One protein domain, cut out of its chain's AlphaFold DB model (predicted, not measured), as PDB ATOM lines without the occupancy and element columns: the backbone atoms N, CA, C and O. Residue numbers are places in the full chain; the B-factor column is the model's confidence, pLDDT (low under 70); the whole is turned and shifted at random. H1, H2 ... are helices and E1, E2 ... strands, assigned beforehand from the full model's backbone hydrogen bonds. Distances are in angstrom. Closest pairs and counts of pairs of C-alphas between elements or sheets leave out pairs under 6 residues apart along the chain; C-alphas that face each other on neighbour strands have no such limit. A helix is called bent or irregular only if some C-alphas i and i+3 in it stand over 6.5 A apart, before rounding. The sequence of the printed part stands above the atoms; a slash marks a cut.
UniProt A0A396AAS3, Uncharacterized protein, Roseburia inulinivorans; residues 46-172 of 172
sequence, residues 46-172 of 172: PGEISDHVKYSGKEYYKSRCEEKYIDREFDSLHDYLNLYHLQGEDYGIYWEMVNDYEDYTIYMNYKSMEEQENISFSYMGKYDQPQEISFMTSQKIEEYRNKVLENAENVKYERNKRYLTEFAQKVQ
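Overview. This is residues 46 to 172 of the 172 residues of an uncharacterized protein of Roseburia inulinivorans (UniProt A0A396AAS3). One long helix, H4, runs through the middle, with the helical hairpin H2 and H3 packed on the part near its start and H5 and H6 packed along it as a three-helix up-and-down bundle. Beyond the end of H4, the strand hairpin E1 and E2 makes a thin two-stranded arm, while at the opposite end of the whole residues 46 to 57, with H1, stick out. The printed part has 127 residues, with named elements in the order H1, H2, H3, H4, E1, E2, H5, H6, and its one sheet, E1 - E2, is antiparallel. It is mostly helix and loose, with a radius of gyration of the C-alphas of 19.0 A and a flat outline of 60 by 42 by 22 A.

Along the chain. Find C-alpha 47 at (211.095, 145.596, 210.592), where H1, residues 47 to 54, begins. Next come H2, residues 58 to 70, 18.3 A long, and H3, residues 74 to 83, 14.0 A. H4, residues 89 to 111, starts from C-alpha 89 at (195.757, 166.871, 229.819) and runs 33.1 A; it is irregular, with C-alphas 90 and 93 7.5 A apart. E1, residues 118 to 124, and E2, residues 130 to 136, each measure 20.1 A. H5, residues 137 to 153, runs 24.4 A, and H6, residues 161 to 171, ends at C-alpha 171 at (172.585, 154.349, 241.434).

Arrangement. Look first at H4, the hub, which touches four helices. It touches H5 at a shallow tilt of 31 degrees, opposite ways, with the C-alphas of Tyr 107 and Tyr 144 closest at 5.2 A. With residues 97 to 104 alone it touches H6, closest at Tyr 104 and Phe 167, whose C-alphas are 6.7 A apart. H5 and H6 form a helical hairpin, their closest C-alphas, Ala 152 and Leu 164, 4.9 A apart. With residues 94 to 101 alone H4 touches H3 at a steep tilt of 53 degrees, the C-alphas of Phe 74 and Val 98 closest at 5.6 A. H2 touches H3 with residues 65 to 69 alone, closest at the C-alphas of Lys 68 and Leu 77, 5.7 A. H1 is close to H2 but not clearly touching. Across E1 and E2, find N 121 and O 133 at 2.9 A and N 119 and O 135 at 3.1 A, within hydrogen-bond range. Every O i to N i+4 pair is within that range in H1, H2, H3 and H5; H4 has 17 of 19 and H6 6 of 7.

Size, cuts and confidence. The C-alphas farthest apart, those of Pro 46 and Glu 117, are 61.9 A from each other. The printed part has no cut and no long link. Look for low confidence at residues 46 to 56, under 70; the mean pLDDT of the printed part is 90.0.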
ATOM      1  N   PRO A  46     214.993 148.115 209.203       69.50
ATOM      2  CA  PRO A  46     214.642 146.824 209.777       69.50
ATOM      3  C   PRO A  46     213.204 146.843 210.296       69.50
ATOM      4  O   PRO A  46     212.780 147.837 210.893       69.50
ATOM      5  N   GLY A  47     212.480 145.733 210.126       60.44
ATOM      6  CA  GLY A  47     211.095 145.596 210.592       60.44
ATOM      7  C   GLY A  47     210.921 145.970 212.067       60.44
ATOM      8  O   GLY A  47     209.966 146.653 212.403       60.44
ATOM      9  N   GLU A  48     211.907 145.669 212.914       55.25
ATOM     10  CA  GLU A  48     211.906 146.051 214.333       55.25
ATOM     11  C   GLU A  48     211.890 147.572 214.551       55.25
ATOM     12  O   GLU A  48     211.161 148.059 215.408       55.25
ATOM     13  N   ILE A  49     212.640 148.352 213.764       60.16
ATOM     14  CA  ILE A  49     212.631 149.822 213.867       60.16
ATOM     15  C   ILE A  49     211.332 150.374 213.279       60.16
ATOM     16  O   ILE A  49     210.762 151.308 213.834       60.16
ATOM     17  N   SER A  50     210.833 149.784 212.191       59.53
ATOM     18  CA  SER A  50     209.535 150.152 211.617       59.53
ATOM     19  C   SER A  50     208.394 149.911 212.608       59.53
ATOM     20  O   SER A  50     207.538 150.776 212.768       59.53
ATOM     21  N   ASP A  51     208.387 148.772 213.295       56.28
ATOM     22  CA  ASP A  51     207.380 148.435 214.297       56.28
ATOM     23  C   ASP A  51     207.544 149.304 215.539       56.28
ATOM     24  O   ASP A  51     206.564 149.869 216.013       56.28
ATOM     25  N   HIS A  52     208.768 149.536 216.013       56.84
ATOM     26  CA  HIS A  52     208.991 150.504 217.080       56.84
ATOM     27  C   HIS A  52     208.516 151.905 216.691       56.84
ATOM     28  O   HIS A  52     207.920 152.566 217.521       56.84
ATOM     29  N   VAL A  53     208.697 152.369 215.454       60.38
ATOM     30  CA  VAL A  53     208.192 153.680 215.006       60.38
ATOM     31  C   VAL A  53     206.666 153.680 214.841       60.38
ATOM     32  O   VAL A  53     206.020 154.670 215.166       60.38
ATOM     33  N   LYS A  54     206.071 152.575 214.379       61.12
ATOM     34  CA  LYS A  54     204.620 152.432 214.167       61.12
ATOM     35  C   LYS A  54     203.835 152.257 215.472       61.12
ATOM     36  O   LYS A  54     202.706 152.729 215.578       61.12
ATOM     37  N   TYR A  55     204.436 151.582 216.446       62.91
ATOM     38  CA  TYR A  55     203.888 151.266 217.765       62.91
ATOM     39  C   TYR A  55     204.586 152.070 218.873       62.91
ATOM     40  O   TYR A  55     204.705 151.610 220.008       62.91
ATOM     41  N   SER A  56     205.068 153.276 218.567       64.56
ATOM     42  CA  SER A  56     205.526 154.223 219.582       64.56
ATOM     43  C   SER A  56     205.069 155.637 219.267       64.56
ATOM     44  O   SER A  56     204.675 155.974 218.151       64.56
ATOM     45  N   GLY A  57     205.104 156.478 220.295       78.69
ATOM     46  CA  GLY A  57     204.724 157.874 220.191       78.69
ATOM     47  C   GLY A  57     203.313 158.155 220.688       78.69
ATOM     48  O   GLY A  57     202.459 157.282 220.837       78.69
ATOM     49  N   LYS A  58     203.092 159.433 220.983       83.00
ATOM     50  CA  LYS A  58     201.889 159.944 221.644       83.00
ATOM     51  C   LYS A  58     200.601 159.626 220.876       83.00
ATOM     52  O   LYS A  58     199.586 159.330 221.496       83.00
ATOM     53  N   GLU A  59     200.646 159.652 219.544       85.56
ATOM     54  CA  GLU A  59     199.485 159.339 218.699       85.56
ATOM     55  C   GLU A  59     199.063 157.873 218.805       85.56
ATOM     56  O   GLU A  59     197.871 157.599 218.919       85.56
ATOM     57  N   TYR A  60     200.021 156.940 218.843       88.19
ATOM     58  CA  TYR A  60     199.725 155.517 218.997       88.19
ATOM     59  C   TYR A  60     199.017 155.238 220.328       88.19
ATOM     60  O   TYR A  60     197.943 154.637 220.354       88.19
ATOM     61  N   TYR A  61     199.586 155.732 221.432       91.31
ATOM     62  CA  TYR A  61     199.002 155.551 222.761       91.31
ATOM     63  C   TYR A  61     197.610 156.168 222.859       91.31
ATOM     64  O   TYR A  61     196.686 155.517 223.340       91.31
ATOM     65  N   LYS A  62     197.433 157.382 222.330       93.00
ATOM     66  CA  LYS A  62     196.133 158.052 222.314       93.00
ATOM     67  C   LYS A  62     195.102 157.300 221.471       93.00
ATOM     68  O   LYS A  62     193.973 157.143 221.917       93.00
ATOM     69  N   SER A  63     195.488 156.795 220.299       93.12
ATOM     70  CA  SER A  63     194.603 155.987 219.452       93.12
ATOM     71  C   SER A  63     194.134 154.721 220.165       93.12
ATOM     72  O   SER A  63     192.970 154.359 220.043       93.12
ATOM     73  N   ARG A  64     195.018 154.056 220.918       93.94
ATOM     74  CA  ARG A  64     194.662 152.872 221.713       93.94
ATOM     75  C   ARG A  64     193.752 153.204 222.893       93.94
ATOM     76  O   ARG A  64     192.823 152.448 223.158       93.94
ATOM     77  N   CYS A  65     193.979 154.327 223.574       96.00
ATOM     78  CA  CYS A  65     193.056 154.789 224.610       96.00
ATOM     79  C   CYS A  65     191.668 155.085 224.030       96.00
ATOM     80  O   CYS A  65     190.662 154.709 224.621       96.00
ATOM     81  N   GLU A  66     191.615 155.727 222.862       96.12
ATOM     82  CA  GLU A  66     190.367 156.067 222.179       96.12
ATOM     83  C   GLU A  66     189.576 154.823 221.753       96.12
ATOM     84  O   GLU A  66     188.372 154.773 221.979       96.12
ATOM     85  N   GLU A  67     190.250 153.810 221.199       96.56
ATOM     86  CA  GLU A  67     189.658 152.505 220.863       96.56
ATOM     87  C   GLU A  67     188.972 151.890 222.092       96.56
ATOM     88  O   GLU A  67     187.760 151.688 222.097       96.56
ATOM     89  N   LYS A  68     189.718 151.727 223.191       97.06
ATOM     90  CA  LYS A  68     189.204 151.140 224.439       97.06
ATOM     91  C   LYS A  68     188.081 151.950 225.074       97.06
ATOM     92  O   LYS A  68     187.144 151.385 225.633       97.06
ATOM     93  N   TYR A  69     188.170 153.273 224.990       97.00
ATOM     94  CA  TYR A  69     187.134 154.179 225.469       97.00
ATOM     95  C   TYR A  69     185.823 154.015 224.689       97.00
ATOM     96  O   TYR A  69     184.754 153.943 225.295       97.00
ATOM     97  N   ILE A  70     185.890 153.942 223.355       95.56
ATOM     98  CA  ILE A  70     184.714 153.752 222.492       95.56
ATOM     99  C   ILE A  70     184.095 152.372 222.722       95.56
ATOM    100  O   ILE A  70     182.873 152.269 222.856       95.56
ATOM    101  N   ASP A  71     184.933 151.343 222.831       96.69
ATOM    102  CA  ASP A  71     184.511 149.959 223.059       96.69
ATOM    103  C   ASP A  71     184.033 149.706 224.500       96.69
ATOM    104  O   ASP A  71     183.526 148.630 224.812       96.69
ATOM    105  N   ARG A  72     184.124 150.723 225.372       95.25
ATOM    106  CA  ARG A  72     183.756 150.679 226.796       95.25
ATOM    107  C   ARG A  72     184.545 149.631 227.594       95.25
ATOM    108  O   ARG A  72     184.074 149.147 228.621       95.25
ATOM    109  N   GLU A  73     185.761 149.301 227.162       97.31
ATOM    110  CA  GLU A  73     186.685 148.405 227.870       97.31
ATOM    111  C   GLU A  73     187.428 149.155 228.992       97.31
ATOM    112  O   GLU A  73     188.654 149.281 228.972       97.31
ATOM    113  N   PHE A  74     186.694 149.709 229.962       96.88
ATOM    114  CA  PHE A  74     187.254 150.654 230.938       96.88
ATOM    115  C   PHE A  74     188.295 150.043 231.883       96.88
ATOM    116  O   PHE A  74     189.289 150.705 232.167       96.88
ATOM    117  N   ASP A  75     188.145 148.776 232.279       96.25
ATOM    118  CA  ASP A  75     189.176 148.065 233.054       96.25
ATOM    119  C   ASP A  75     190.487 147.971 232.260       96.25
ATOM    120  O   ASP A  75     191.561 148.343 232.731       96.25
ATOM    121  N   SER A  76     190.393 147.570 230.987       96.69
ATOM    122  CA  SER A  76     191.560 147.476 230.109       96.69
ATOM    123  C   SER A  76     192.161 148.846 229.791       96.69
ATOM    124  O   SER A  76     193.374 148.968 229.624       96.69
ATOM    125  N   LEU A  77     191.328 149.884 229.695       97.94
ATOM    126  CA  LEU A  77     191.776 151.263 229.537       97.94
ATOM    127  C   LEU A  77     192.552 151.727 230.773       97.94
ATOM    128  O   LEU A  77     193.613 152.328 230.614       97.94
ATOM    129  N   HIS A  78     192.067 151.421 231.978       97.62
ATOM    130  CA  HIS A  78     192.732 151.781 233.227       97.62
ATOM    131  C   HIS A  78     194.107 151.109 233.335       97.62
ATOM    132  O   HIS A  78     195.115 151.788 233.555       97.62
ATOM    133  N   ASP A  79     194.176 149.802 233.071       97.12
ATOM    134  CA  ASP A  79     195.435 149.054 233.029       97.12
ATOM    135  C   ASP A  79     196.411 149.647 232.009       97.12
ATOM    136  O   ASP A  79     197.597 149.820 232.294       97.12
ATOM    137  N   TYR A  80     195.917 150.007 230.822       95.50
ATOM    138  CA  TYR A  80     196.734 150.579 229.757       95.50
ATOM    139  C   TYR A  80     197.291 151.962 230.124       95.50
ATOM    140  O   TYR A  80     198.478 152.229 229.913       95.50
ATOM    141  N   LEU A  81     196.461 152.837 230.703       96.62
ATOM    142  CA  LEU A  81     196.886 154.155 231.179       96.62
ATOM    143  C   LEU A  81     197.976 154.035 232.253       96.62
ATOM    144  O   LEU A  81     198.969 154.765 232.199       96.62
ATOM    145  N   ASN A  82     197.823 153.090 233.186       95.81
ATOM    146  CA  ASN A  82     198.801 152.824 234.239       95.81
ATOM    147  C   ASN A  82     200.106 152.237 233.697       95.81
ATOM    148  O   ASN A  82     201.182 152.752 234.010       95.81
ATOM    149  N   LEU A  83     200.019 151.193 232.866       94.88
ATOM    150  CA  LEU A  83     201.168 150.455 232.335       94.88
ATOM    151  C   LEU A  83     202.143 151.360 231.579       94.88
ATOM    152  O   LEU A  83     203.357 151.204 231.693       94.88
ATOM    153  N   TYR A  84     201.609 152.312 230.815       92.75
ATOM    154  CA  TYR A  84     202.406 153.237 230.012       92.75
ATOM    155  C   TYR A  84     202.566 154.619 230.656       92.75
ATOM    156  O   TYR A  84     203.082 155.533 230.011       92.75
ATOM    157  N   HIS A  85     202.149 154.781 231.919       93.25
ATOM    158  CA  HIS A  85     202.220 156.037 232.673       93.25
ATOM    159  C   HIS A  85     201.645 157.240 231.899       93.25
ATOM    160  O   HIS A  85     202.216 158.334 231.875       93.25
ATOM    161  N   LEU A  86     200.510 157.030 231.230       94.00
ATOM    162  CA  LEU A  86     199.894 158.006 230.336       94.00
ATOM    163  C   LEU A  86     199.128 159.049 231.149       94.00
ATOM    164  O   LEU A  86     197.956 158.872 231.461       94.00
ATOM    165  N   GLN A  87     199.798 160.140 231.506       91.44
ATOM    166  CA  GLN A  87     199.240 161.217 232.329       91.44
ATOM    167  C   GLN A  87     199.237 162.567 231.600       91.44
ATOM    168  O   GLN A  87     199.833 162.731 230.534       91.44
ATOM    169  N   GLY A  88     198.572 163.554 232.200       90.00
ATOM    170  CA  GLY A  88     198.465 164.915 231.677       90.00
ATOM    171  C   GLY A  88     197.159 165.176 230.929       90.00
ATOM    172  O   GLY A  88     196.287 164.313 230.828       90.00
ATOM    173  N   GLU A  89     197.015 166.398 230.413       88.31
ATOM    174  CA  GLU A  89     195.757 166.871 229.819       88.31
ATOM    175  C   GLU A  89     195.280 166.018 228.638       88.31
ATOM    176  O   GLU A  89     194.078 165.821 228.475       88.31
ATOM    177  N   ASP A  90     196.208 165.455 227.860       90.38
ATOM    178  CA  ASP A  90     195.895 164.630 226.688       90.38
ATOM    179  C   ASP A  90     195.171 163.323 227.013       90.38
ATOM    180  O   ASP A  90     194.479 162.789 226.145       90.38
ATOM    181  N   TYR A  91     195.338 162.819 228.238       95.44
ATOM    182  CA  TYR A  91     194.724 161.579 228.706       95.44
ATOM    183  C   TYR A  91     193.665 161.816 229.784       95.44
ATOM    184  O   TYR A  91     193.030 160.867 230.231       95.44
ATOM    185  N   GLY A  92     193.444 163.072 230.189       96.19
ATOM    186  CA  GLY A  92     192.539 163.417 231.284       96.19
ATOM    187  C   GLY A  92     191.096 162.959 231.058       96.19
ATOM    188  O   GLY A  92     190.449 162.541 232.008       96.19
ATOM    189  N   ILE A  93     190.621 162.958 229.808       96.69
ATOM    190  CA  ILE A  93     189.297 162.423 229.452       96.69
ATOM    191  C   ILE A  93     189.176 160.925 229.755       96.69
ATOM    192  O   ILE A  93     188.144 160.478 230.246       96.69
ATOM    193  N   TYR A  94     190.227 160.155 229.474       97.62
ATOM    194  CA  TYR A  94     190.241 158.718 229.724       97.62
ATOM    195  C   TYR A  94     190.362 158.441 231.220       97.62
ATOM    196  O   TYR A  94     189.666 157.568 231.721       97.62
ATOM    197  N   TRP A  95     191.187 159.224 231.923       97.88
ATOM    198  CA  TRP A  95     191.327 159.147 233.377       97.88
ATOM    199  C   TRP A  95     190.034 159.459 234.126       97.88
ATOM    200  O   TRP A  95     189.687 158.707 235.025       97.88
ATOM    201  N   GLU A  96     189.317 160.521 233.747       97.06
ATOM    202  CA  GLU A  96     187.989 160.808 234.309       97.06
ATOM    203  C   GLU A  96     187.085 159.578 234.143       97.06
ATOM    204  O   GLU A  96     186.650 158.994 235.127       97.06
ATOM    205  N   MET A  97     186.956 159.080 232.910       97.38
ATOM    206  CA  MET A  97     186.089 157.944 232.606       97.38
ATOM    207  C   MET A  97     186.413 156.678 233.416       97.38
ATOM    208  O   MET A  97     185.497 156.030 233.920       97.38
ATOM    209  N   VAL A  98     187.689 156.289 233.527       97.62
ATOM    210  CA  VAL A  98     188.051 155.059 234.257       97.62
ATOM    211  C   VAL A  98     187.891 155.210 235.766       97.62
ATOM    212  O   VAL A  98     187.445 154.261 236.401       97.62
ATOM    213  N   ASN A  99     188.171 156.391 236.324       96.19
ATOM    214  CA  ASN A  99     187.973 156.654 237.751       96.19
ATOM    215  C   ASN A  99     186.480 156.601 238.109       96.19
ATOM    216  O   ASN A  99     186.094 155.977 239.093       96.19
ATOM    217  N   ASP A 100     185.627 157.189 237.269       95.94
ATOM    218  CA  ASP A 100     184.178 157.172 237.482       95.94
ATOM    219  C   ASP A 100     183.591 155.766 237.345       95.94
ATOM    220  O   ASP A 100     182.693 155.368 238.091       95.94
ATOM    221  N   TYR A 101     184.104 154.993 236.386       97.38
ATOM    222  CA  TYR A 101     183.727 153.594 236.227       97.38
ATOM    223  C   TYR A 101     184.192 152.730 237.409       97.38
ATOM    224  O   TYR A 101     183.464 151.822 237.817       97.38
ATOM    225  N   GLU A 102     185.361 153.015 237.984       97.06
ATOM    226  CA  GLU A 102     185.858 152.348 239.189       97.06
ATOM    227  C   GLU A 102     184.940 152.627 240.388       97.06
ATOM    228  O   GLU A 102     184.466 151.679 241.017       97.06
ATOM    229  N   ASP A 103     184.591 153.893 240.647       97.50
ATOM    230  CA  ASP A 103     183.645 154.264 241.709       97.50
ATOM    231  C   ASP A 103     182.281 153.573 241.523       97.50
ATOM    232  O   ASP A 103     181.715 153.020 242.474       97.50
ATOM    233  N   TYR A 104     181.769 153.532 240.286       97.38
ATOM    234  CA  TYR A 104     180.538 152.814 239.945       97.38
ATOM    235  C   TYR A 104     180.650 151.304 240.192       97.38
ATOM    236  O   TYR A 104     179.738 150.686 240.749       97.38
ATOM    237  N   THR A 105     181.768 150.691 239.812       96.81
ATOM    238  CA  THR A 105     182.001 149.255 240.007       96.81
ATOM    239  C   THR A 105     182.091 148.916 241.491       96.81
ATOM    240  O   THR A 105     181.497 147.935 241.944       96.81
ATOM    241  N   ILE A 106     182.761 149.756 242.282       95.88
ATOM    242  CA  ILE A 106     182.834 149.597 243.734       95.88
ATOM    243  C   ILE A 106     181.443 149.740 244.368       95.88
ATOM    244  O   ILE A 106     181.078 148.914 245.208       95.88
ATOM    245  N   TYR A 107     180.638 150.717 243.934       96.62
ATOM    246  CA  TYR A 107     179.236 150.823 244.350       96.62
ATOM    247  C   TYR A 107     178.472 149.521 244.072       96.62
ATOM    248  O   TYR A 107     177.841 148.981 244.980       96.62
ATOM    249  N   MET A 108     178.554 148.988 242.849       95.38
ATOM    250  CA  MET A 108     177.852 147.757 242.468       95.38
ATOM    251  C   MET A 108     178.294 146.560 243.315       95.38
ATOM    252  O   MET A 108     177.454 145.766 243.746       95.38
ATOM    253  N   ASN A 109     179.592 146.459 243.608       94.06
ATOM    254  CA  ASN A 109     180.138 145.414 244.467       94.06
ATOM    255  C   ASN A 109     179.552 145.491 245.882       94.06
ATOM    256  O   ASN A 109     179.039 144.488 246.376       94.06
ATOM    257  N   TYR A 110     179.536 146.669 246.512       92.88
ATOM    258  CA  TYR A 110     178.920 146.820 247.836       92.88
ATOM    259  C   TYR A 110     177.407 146.626 247.807       92.88
ATOM    260  O   TYR A 110     176.856 145.985 248.697       92.88
ATOM    261  N   LYS A 111     176.729 147.119 246.767       93.19
ATOM    262  CA  LYS A 111     175.284 146.952 246.603       93.19
ATOM    263  C   LYS A 111     174.895 145.476 246.487       93.19
ATOM    264  O   LYS A 111     173.869 145.079 247.027       93.19
ATOM    265  N   SER A 112     175.739 144.647 245.869       91.38
ATOM    266  CA  SER A 112     175.545 143.188 245.819       91.38
ATOM    267  C   SER A 112     175.652 142.498 247.188       91.38
ATOM    268  O   SER A 112     175.174 141.379 247.349       91.38
ATOM    269  N   MET A 113     176.246 143.172 248.177       89.00
ATOM    270  CA  MET A 113     176.439 142.693 249.546       89.00
ATOM    271  C   MET A 113     175.517 143.404 250.550       89.00
ATOM    272  O   MET A 113     175.745 143.301 251.748       89.00
ATOM    273  N   GLU A 114     174.484 144.129 250.101       86.94
ATOM    274  CA  GLU A 114     173.636 144.970 250.967       86.94
ATOM    275  C   GLU A 114     172.993 144.207 252.140       86.94
ATOM    276  O   GLU A 114     172.822 144.771 253.218       86.94
ATOM    277  N   GLU A 115     172.694 142.918 251.963       86.00
ATOM    278  CA  GLU A 115     172.155 142.056 253.026       86.00
ATOM    279  C   GLU A 115     173.160 141.797 254.165       86.00
ATOM    280  O   GLU A 115     172.771 141.449 255.280       86.00
ATOM    281  N   GLN A 116     174.459 141.969 253.909       83.38
ATOM    282  CA  GLN A 116     175.515 141.851 254.907       83.38
ATOM    283  C   GLN A 116     175.719 143.208 255.581       83.38
ATOM    284  O   GLN A 116     176.485 144.039 255.101       83.38
ATOM    285  N   GLU A 117     175.046 143.443 256.709       77.44
ATOM    286  CA  GLU A 117     175.129 144.725 257.428       77.44
ATOM    287  C   GLU A 117     176.568 145.114 257.797       77.44
ATOM    288  O   GLU A 117     176.946 146.273 257.635       77.44
ATOM    289  N   ASN A 118     177.370 144.147 258.255       85.75
ATOM    290  CA  ASN A 118     178.756 144.339 258.679       85.75
ATOM    291  C   ASN A 118     179.684 143.338 258.000       85.75
ATOM    292  O   ASN A 118     179.491 142.128 258.123       85.75
ATOM    293  N   ILE A 119     180.728 143.850 257.350       85.06
ATOM    294  CA  ILE A 119     181.809 143.041 256.792       85.06
ATOM    295  C   ILE A 119     183.064 143.323 257.608       85.06
ATOM    296  O   ILE A 119     183.487 144.471 257.724       85.06
ATOM    297  N   SER A 120     183.659 142.262 258.154       84.81
ATOM    298  CA  SER A 120     184.949 142.305 258.837       84.81
ATOM    299  C   SER A 120     185.935 141.382 258.141       84.81
ATOM    300  O   SER A 120     185.613 140.236 257.825       84.81
ATOM    301  N   PHE A 121     187.157 141.859 257.943       85.25
ATOM    302  CA  PHE A 121     188.247 141.051 257.420       85.25
ATOM    303  C   PHE A 121     189.540 141.314 258.174       85.25
ATOM    304  O   PHE A 121     189.869 142.443 258.542       85.25
ATOM    305  N   SER A 122     190.284 140.228 258.376       86.75
ATOM    306  CA  SER A 122     191.601 140.257 258.987       86.75
ATOM    307  C   SER A 122     192.681 140.123 257.920       86.75
ATOM    308  O   SER A 122     192.593 139.263 257.043       86.75
ATOM    309  N   TYR A 123     193.711 140.957 258.009       83.62
ATOM    310  CA  TYR A 123     194.918 140.853 257.194       83.62
ATOM    311  C   TYR A 123     196.159 141.057 258.063       83.62
ATOM    312  O   TYR A 123     196.101 141.634 259.150       83.62
ATOM    313  N   MET A 124     197.306 140.581 257.580       85.81
ATOM    314  CA  MET A 124     198.583 140.834 258.238       85.81
ATOM    315  C   MET A 124     199.078 142.234 257.889       85.81
ATOM    316  O   MET A 124     199.336 142.546 256.727       85.81
ATOM    317  N   GLY A 125     199.196 143.088 258.905       82.50
ATOM    318  CA  GLY A 125     199.777 144.413 258.754       82.50
ATOM    319  C   GLY A 125     201.289 144.363 258.508       82.50
ATOM    320  O   GLY A 125     201.931 143.322 258.599       82.50
ATOM    321  N   LYS A 126     201.887 145.538 258.285       78.44
ATOM    322  CA  LYS A 126     203.317 145.750 257.965       78.44
ATOM    323  C   LYS A 126     204.330 145.177 258.987       78.44
ATOM    324  O   LYS A 126     205.528 145.203 258.727       78.44
ATOM    325  N   TYR A 127     203.863 144.690 260.135       84.06
ATOM    326  CA  TYR A 127     204.674 144.151 261.234       84.06
ATOM    327  C   TYR A 127     204.227 142.746 261.674       84.06
ATOM    328  O   TYR A 127     204.390 142.404 262.842       84.06
ATOM    329  N   ASP A 128     203.597 141.972 260.782       80.44
ATOM    330  CA  ASP A 128     203.041 140.636 261.074       80.44
ATOM    331  C   ASP A 128     202.051 140.620 262.255       80.44
ATOM    332  O   ASP A 128     201.843 139.609 262.929       80.44
ATOM    333  N   GLN A 129     201.424 141.768 262.517       82.94
ATOM    334  CA  GLN A 129     200.338 141.891 263.478       82.94
ATOM    335  C   GLN A 129     199.003 141.789 262.736       82.94
ATOM    336  O   GLN A 129     198.816 142.523 261.757       82.94
ATOM    337  N   PRO A 130     198.069 140.931 263.192       85.31
ATOM    338  CA  PRO A 130     196.730 140.873 262.631       85.31
ATOM    339  C   PRO A 130     196.038 142.223 262.813       85.31
ATOM    340  O   PRO A 130     195.909 142.718 263.933       85.31
ATOM    341  N   GLN A 131     195.612 142.821 261.708       87.06
ATOM    342  CA  GLN A 131     194.751 143.995 261.696       87.06
ATOM    343  C   GLN A 131     193.370 143.570 261.223       87.06
ATOM    344  O   GLN A 131     193.246 142.704 260.356       87.06
ATOM    345  N   GLU A 132     192.341 144.165 261.812       86.38
ATOM    346  CA  GLU A 132     190.952 143.943 261.436       86.38
ATOM    347  C   GLU A 132     190.385 145.250 260.895       86.38
ATOM    348  O   GLU A 132     190.488 146.299 261.534       86.38
ATOM    349  N   ILE A 133     189.808 145.186 259.702       85.88
ATOM    350  CA  ILE A 133     188.986 146.260 259.162       85.88
ATOM    351  C   ILE A 133     187.557 145.750 259.181       85.88
ATOM    352  O   ILE A 133     187.272 144.667 258.675       85.88
ATOM    353  N   SER A 134     186.681 146.555 259.770       85.50
ATOM    354  CA  SER A 134     185.243 146.348 259.751       85.50
ATOM    355  C   SER A 134     184.576 147.596 259.201       85.50
ATOM    356  O   SER A 134     184.996 148.716 259.512       85.50
ATOM    357  N   PHE A 135     183.550 147.419 258.380       87.38
ATOM    358  CA  PHE A 135     182.709 148.518 257.935       87.38
ATOM    359  C   PHE A 135     181.262 148.067 257.777       87.38
ATOM    360  O   PHE A 135     180.967 146.904 257.489       87.38
ATOM    361  N   MET A 136     180.367 149.044 257.909       90.81
ATOM    362  CA  MET A 136     178.962 148.883 257.572       90.81
ATOM    363  C   MET A 136     178.807 148.954 256.051       90.81
ATOM    364  O   MET A 136     179.166 149.969 255.441       90.81
ATOM    365  N   THR A 137     178.239 147.925 255.428       90.31
ATOM    366  CA  THR A 137     178.062 147.903 253.965       90.31
ATOM    367  C   THR A 137     177.166 149.048 253.500       90.31
ATOM    368  O   THR A 137     177.479 149.712 252.517       90.31
ATOM    369  N   SER A 138     176.116 149.371 254.259       91.81
ATOM    370  CA  SER A 138     175.219 150.500 253.972       91.81
ATOM    371  C   SER A 138     175.941 151.850 253.907       91.81
ATOM    372  O   SER A 138     175.640 152.663 253.037       91.81
ATOM    373  N   GLN A 139     176.939 152.076 254.768       93.75
ATOM    374  CA  GLN A 139     177.750 153.297 254.725       93.75
ATOM    375  C   GLN A 139     178.605 153.356 253.458       93.75
ATOM    376  O   GLN A 139     178.715 154.416 252.849       93.75
ATOM    377  N   LYS A 140     179.184 152.223 253.039       94.50
ATOM    378  CA  LYS A 140     179.980 152.147 251.807       94.50
ATOM    379  C   LYS A 140     179.135 152.290 250.546       94.50
ATOM    380  O   LYS A 140     179.558 152.986 249.628       94.50
ATOM    381  N   ILE A 141     177.937 151.707 250.519       94.81
ATOM    382  CA  ILE A 141     176.971 151.916 249.432       94.81
ATOM    383  C   ILE A 141     176.674 153.411 249.287       94.81
ATOM    384  O   ILE A 141     176.781 153.940 248.186       94.81
ATOM    385  N   GLU A 142     176.353 154.098 250.385       95.94
ATOM    386  CA  GLU A 142     176.023 155.526 250.351       95.94
ATOM    387  C   GLU A 142     177.234 156.400 249.977       95.94
ATOM    388  O   GLU A 142     177.100 157.337 249.192       95.94
ATOM    389  N   GLU A 143     178.431 156.074 250.475       96.56
ATOM    390  CA  GLU A 143     179.682 156.760 250.118       96.56
ATOM    391  C   GLU A 143     179.917 156.740 248.601       96.56
ATOM    392  O   GLU A 143     180.077 157.793 247.984       96.56
ATOM    393  N   TYR A 144     179.905 155.553 247.987       97.19
ATOM    394  CA  TYR A 144     180.177 155.422 246.554       97.19
ATOM    395  C   TYR A 144     179.000 155.856 245.683       97.19
ATOM    396  O   TYR A 144     179.220 156.393 244.600       97.19
ATOM    397  N   ARG A 145     177.757 155.722 246.161       97.44
ATOM    398  CA  ARG A 145     176.589 156.316 245.500       97.44
ATOM    399  C   ARG A 145     176.770 157.823 245.344       97.44
ATOM    400  O   ARG A 145     176.593 158.342 244.247       97.44
ATOM    401  N   ASN A 146     177.144 158.509 246.423       97.69
ATOM    402  CA  ASN A 146     177.331 159.956 246.400       97.69
ATOM    403  C   ASN A 146     178.502 160.371 245.507       97.69
ATOM    404  O   ASN A 146     178.339 161.324 244.754       97.69
ATOM    405  N   LYS A 147     179.612 159.620 245.493       97.50
ATOM    406  CA  LYS A 147     180.705 159.852 244.530       97.50
ATOM    407  C   LYS A 147     180.230 159.755 243.082       97.50
ATOM    408  O   LYS A 147     180.440 160.681 242.313       97.50
ATOM    409  N   VAL A 148     179.525 158.681 242.714       97.25
ATOM    410  CA  VAL A 148     179.024 158.498 241.338       97.25
ATOM    411  C   VAL A 148     178.081 159.636 240.927       97.25
ATOM    412  O   VAL A 148     178.140 160.109 239.791       97.25
ATOM    413  N   LEU A 149     177.217 160.091 241.840       97.50
ATOM    414  CA  LEU A 149     176.327 161.229 241.595       97.50
ATOM    415  C   LEU A 149     177.107 162.546 241.455       97.50
ATOM    416  O   LEU A 149     176.878 163.284 240.500       97.50
ATOM    417  N   GLU A 150     178.055 162.811 242.354       97.00
ATOM    418  CA  GLU A 150     178.906 164.005 242.328       97.00
ATOM    419  C   GLU A 150     179.750 164.070 241.050       97.00
ATOM    420  O   GLU A 150     179.846 165.130 240.427       97.00
ATOM    421  N   ASN A 151     180.308 162.942 240.609       95.56
ATOM    422  CA  ASN A 151     181.090 162.858 239.377       95.56
ATOM    423  C   ASN A 151     180.225 163.211 238.156       95.56
ATOM    424  O   ASN A 151     180.652 163.964 237.280       95.56
ATOM    425  N   ALA A 152     178.975 162.734 238.111       95.50
ATOM    426  CA  ALA A 152     178.040 163.065 237.035       95.50
ATOM    427  C   ALA A 152     177.607 164.541 237.029       95.50
ATOM    428  O   ALA A 152     177.372 165.102 235.956       95.50
ATOM    429  N   GLU A 153     177.519 165.176 238.199       95.75
ATOM    430  CA  GLU A 153     177.246 166.613 238.324       95.75
ATOM    431  C   GLU A 153     178.454 167.471 237.919       95.75
ATOM    432  O   GLU A 153     178.290 168.501 237.260       95.75
ATOM    433  N   ASN A 154     179.666 167.025 238.259       95.69
ATOM    434  CA  ASN A 154     180.914 167.769 238.087       95.69
ATOM    435  C   ASN A 154     181.760 167.285 236.900       95.69
ATOM    436  O   ASN A 154     182.991 167.346 236.948       95.69
ATOM    437  N   VAL A 155     181.114 166.844 235.815       95.50
ATOM    438  CA  VAL A 155     181.815 166.402 234.601       95.50
ATOM    439  C   VAL A 155     182.767 167.482 234.085       95.50
ATOM    440  O   VAL A 155     182.363 168.616 233.813       95.50
ATOM    441  N   LYS A 156     184.034 167.121 233.877       96.00
ATOM    442  CA  LYS A 156     185.032 168.005 233.269       96.00
ATOM    443  C   LYS A 156     185.023 167.893 231.751       96.00
ATOM    444  O   LYS A 156     185.199 168.900 231.064       96.00
ATOM    445  N   TYR A 157     184.834 166.688 231.211       96.44
ATOM    446  CA  TYR A 157     184.840 166.457 229.769       96.44
ATOM    447  C   TYR A 157     183.429 166.147 229.258       96.44
ATOM    448  O   TYR A 157     182.871 165.090 229.528       96.44
ATOM    449  N   GLU A 158     182.862 167.030 228.426       95.75
ATOM    450  CA  GLU A 158     181.480 166.890 227.914       95.75
ATOM    451  C   GLU A 158     181.224 165.539 227.215       95.75
ATOM    452  O   GLU A 158     180.119 165.005 227.261       95.75
ATOM    453  N   ARG A 159     182.258 164.937 226.609       95.62
ATOM    454  CA  ARG A 159     182.186 163.593 226.009       95.62
ATOM    455  C   ARG A 159     181.822 162.500 227.025       95.62
ATOM    456  O   ARG A 159     181.126 161.556 226.660       95.62
ATOM    457  N   ASN A 160     182.250 162.640 228.277       97.31
ATOM    458  CA  ASN A 160     182.000 161.676 229.348       97.31
ATOM    459  C   ASN A 160     180.611 161.831 229.969       97.31
ATOM    460  O   ASN A 160     180.069 160.866 230.502       97.31
ATOM    461  N   LYS A 161     179.974 162.998 229.814       96.88
ATOM    462  CA  LYS A 161     178.662 163.316 230.394       96.88
ATOM    463  C   LYS A 161     177.615 162.241 230.186       96.88
ATOM    464  O   LYS A 161     176.899 161.892 231.118       96.88
ATOM    465  N   ARG A 162     177.527 161.697 228.969       95.50
ATOM    466  CA  ARG A 162     176.573 160.631 228.663       95.50
ATOM    467  C   ARG A 162     176.826 159.394 229.526       95.50
ATOM    468  O   ARG A 162     175.881 158.878 230.109       95.50
ATOM    469  N   TYR A 163     178.071 158.935 229.606       94.81
ATOM    470  CA  TYR A 163     178.435 157.737 230.360       94.81
ATOM    471  C   TYR A 163     178.229 157.923 231.862       94.81
ATOM    472  O   TYR A 163     177.606 157.085 232.503       94.81
ATOM    473  N   LEU A 164     178.673 159.055 232.404       96.31
ATOM    474  CA  LEU A 164     178.513 159.348 233.826       96.31
ATOM    475  C   LEU A 164     177.042 159.526 234.209       96.31
ATOM    476  O   LEU A 164     176.616 159.044 235.253       96.31
ATOM    477  N   THR A 165     176.231 160.124 233.334       96.62
ATOM    478  CA  THR A 165     174.774 160.173 233.533       96.62
ATOM    479  C   THR A 165     174.165 158.766 233.514       96.62
ATOM    480  O   THR A 165     173.308 158.467 234.341       96.62
ATOM    481  N   GLU A 166     174.610 157.886 232.605       96.44
ATOM    482  CA  GLU A 166     174.182 156.476 232.569       96.44
ATOM    483  C   GLU A 166     174.537 155.746 233.883       96.44
ATOM    484  O   GLU A 166     173.753 154.916 234.340       96.44
ATOM    485  N   PHE A 167     175.679 156.047 234.514       96.81
ATOM    486  CA  PHE A 167     176.042 155.487 235.824       96.81
ATOM    487  C   PHE A 167     175.192 156.070 236.954       96.81
ATOM    488  O   PHE A 167     174.602 155.309 237.717       96.81
ATOM    489  N   ALA A 168     175.046 157.395 237.010       96.81
ATOM    490  CA  ALA A 168     174.224 158.087 238.000       96.81
ATOM    491  C   ALA A 168     172.773 157.578 238.014       96.81
ATOM    492  O   ALA A 168     172.211 157.321 239.074       96.81
ATOM    493  N   GLN A 169     172.178 157.347 236.842       97.00
ATOM    494  CA  GLN A 169     170.822 156.798 236.728       97.00
ATOM    495  C   GLN A 169     170.679 155.385 237.304       97.00
ATOM    496  O   GLN A 169     169.591 155.012 237.728       97.00
ATOM    497  N   LYS A 170     171.749 154.586 237.310       95.38
ATOM    498  CA  LYS A 170     171.727 153.219 237.852       95.38
ATOM    499  C   LYS A 170     171.907 153.168 239.366       95.38
ATOM    500  O   LYS A 170     171.655 152.117 239.947       95.38
ATOM    501  N   VAL A 171     172.373 154.256 239.980       93.12
ATOM    502  CA  VAL A 171     172.585 154.349 241.434       93.12
ATOM    503  C   VAL A 171     171.516 155.192 242.144       93.12
ATOM    504  O   VAL A 171     171.529 155.279 243.375       93.12
ATOM    505  N   GLN A 172     170.613 155.826 241.384       82.06
ATOM    506  CA  GLN A 172     169.449 156.561 241.894       82.06
ATOM    507  C   GLN A 172     168.390 155.621 242.460       82.06
ATOM    508  O   GLN A 172     167.965 155.924 243.598       82.06
TER     509      GLN A 172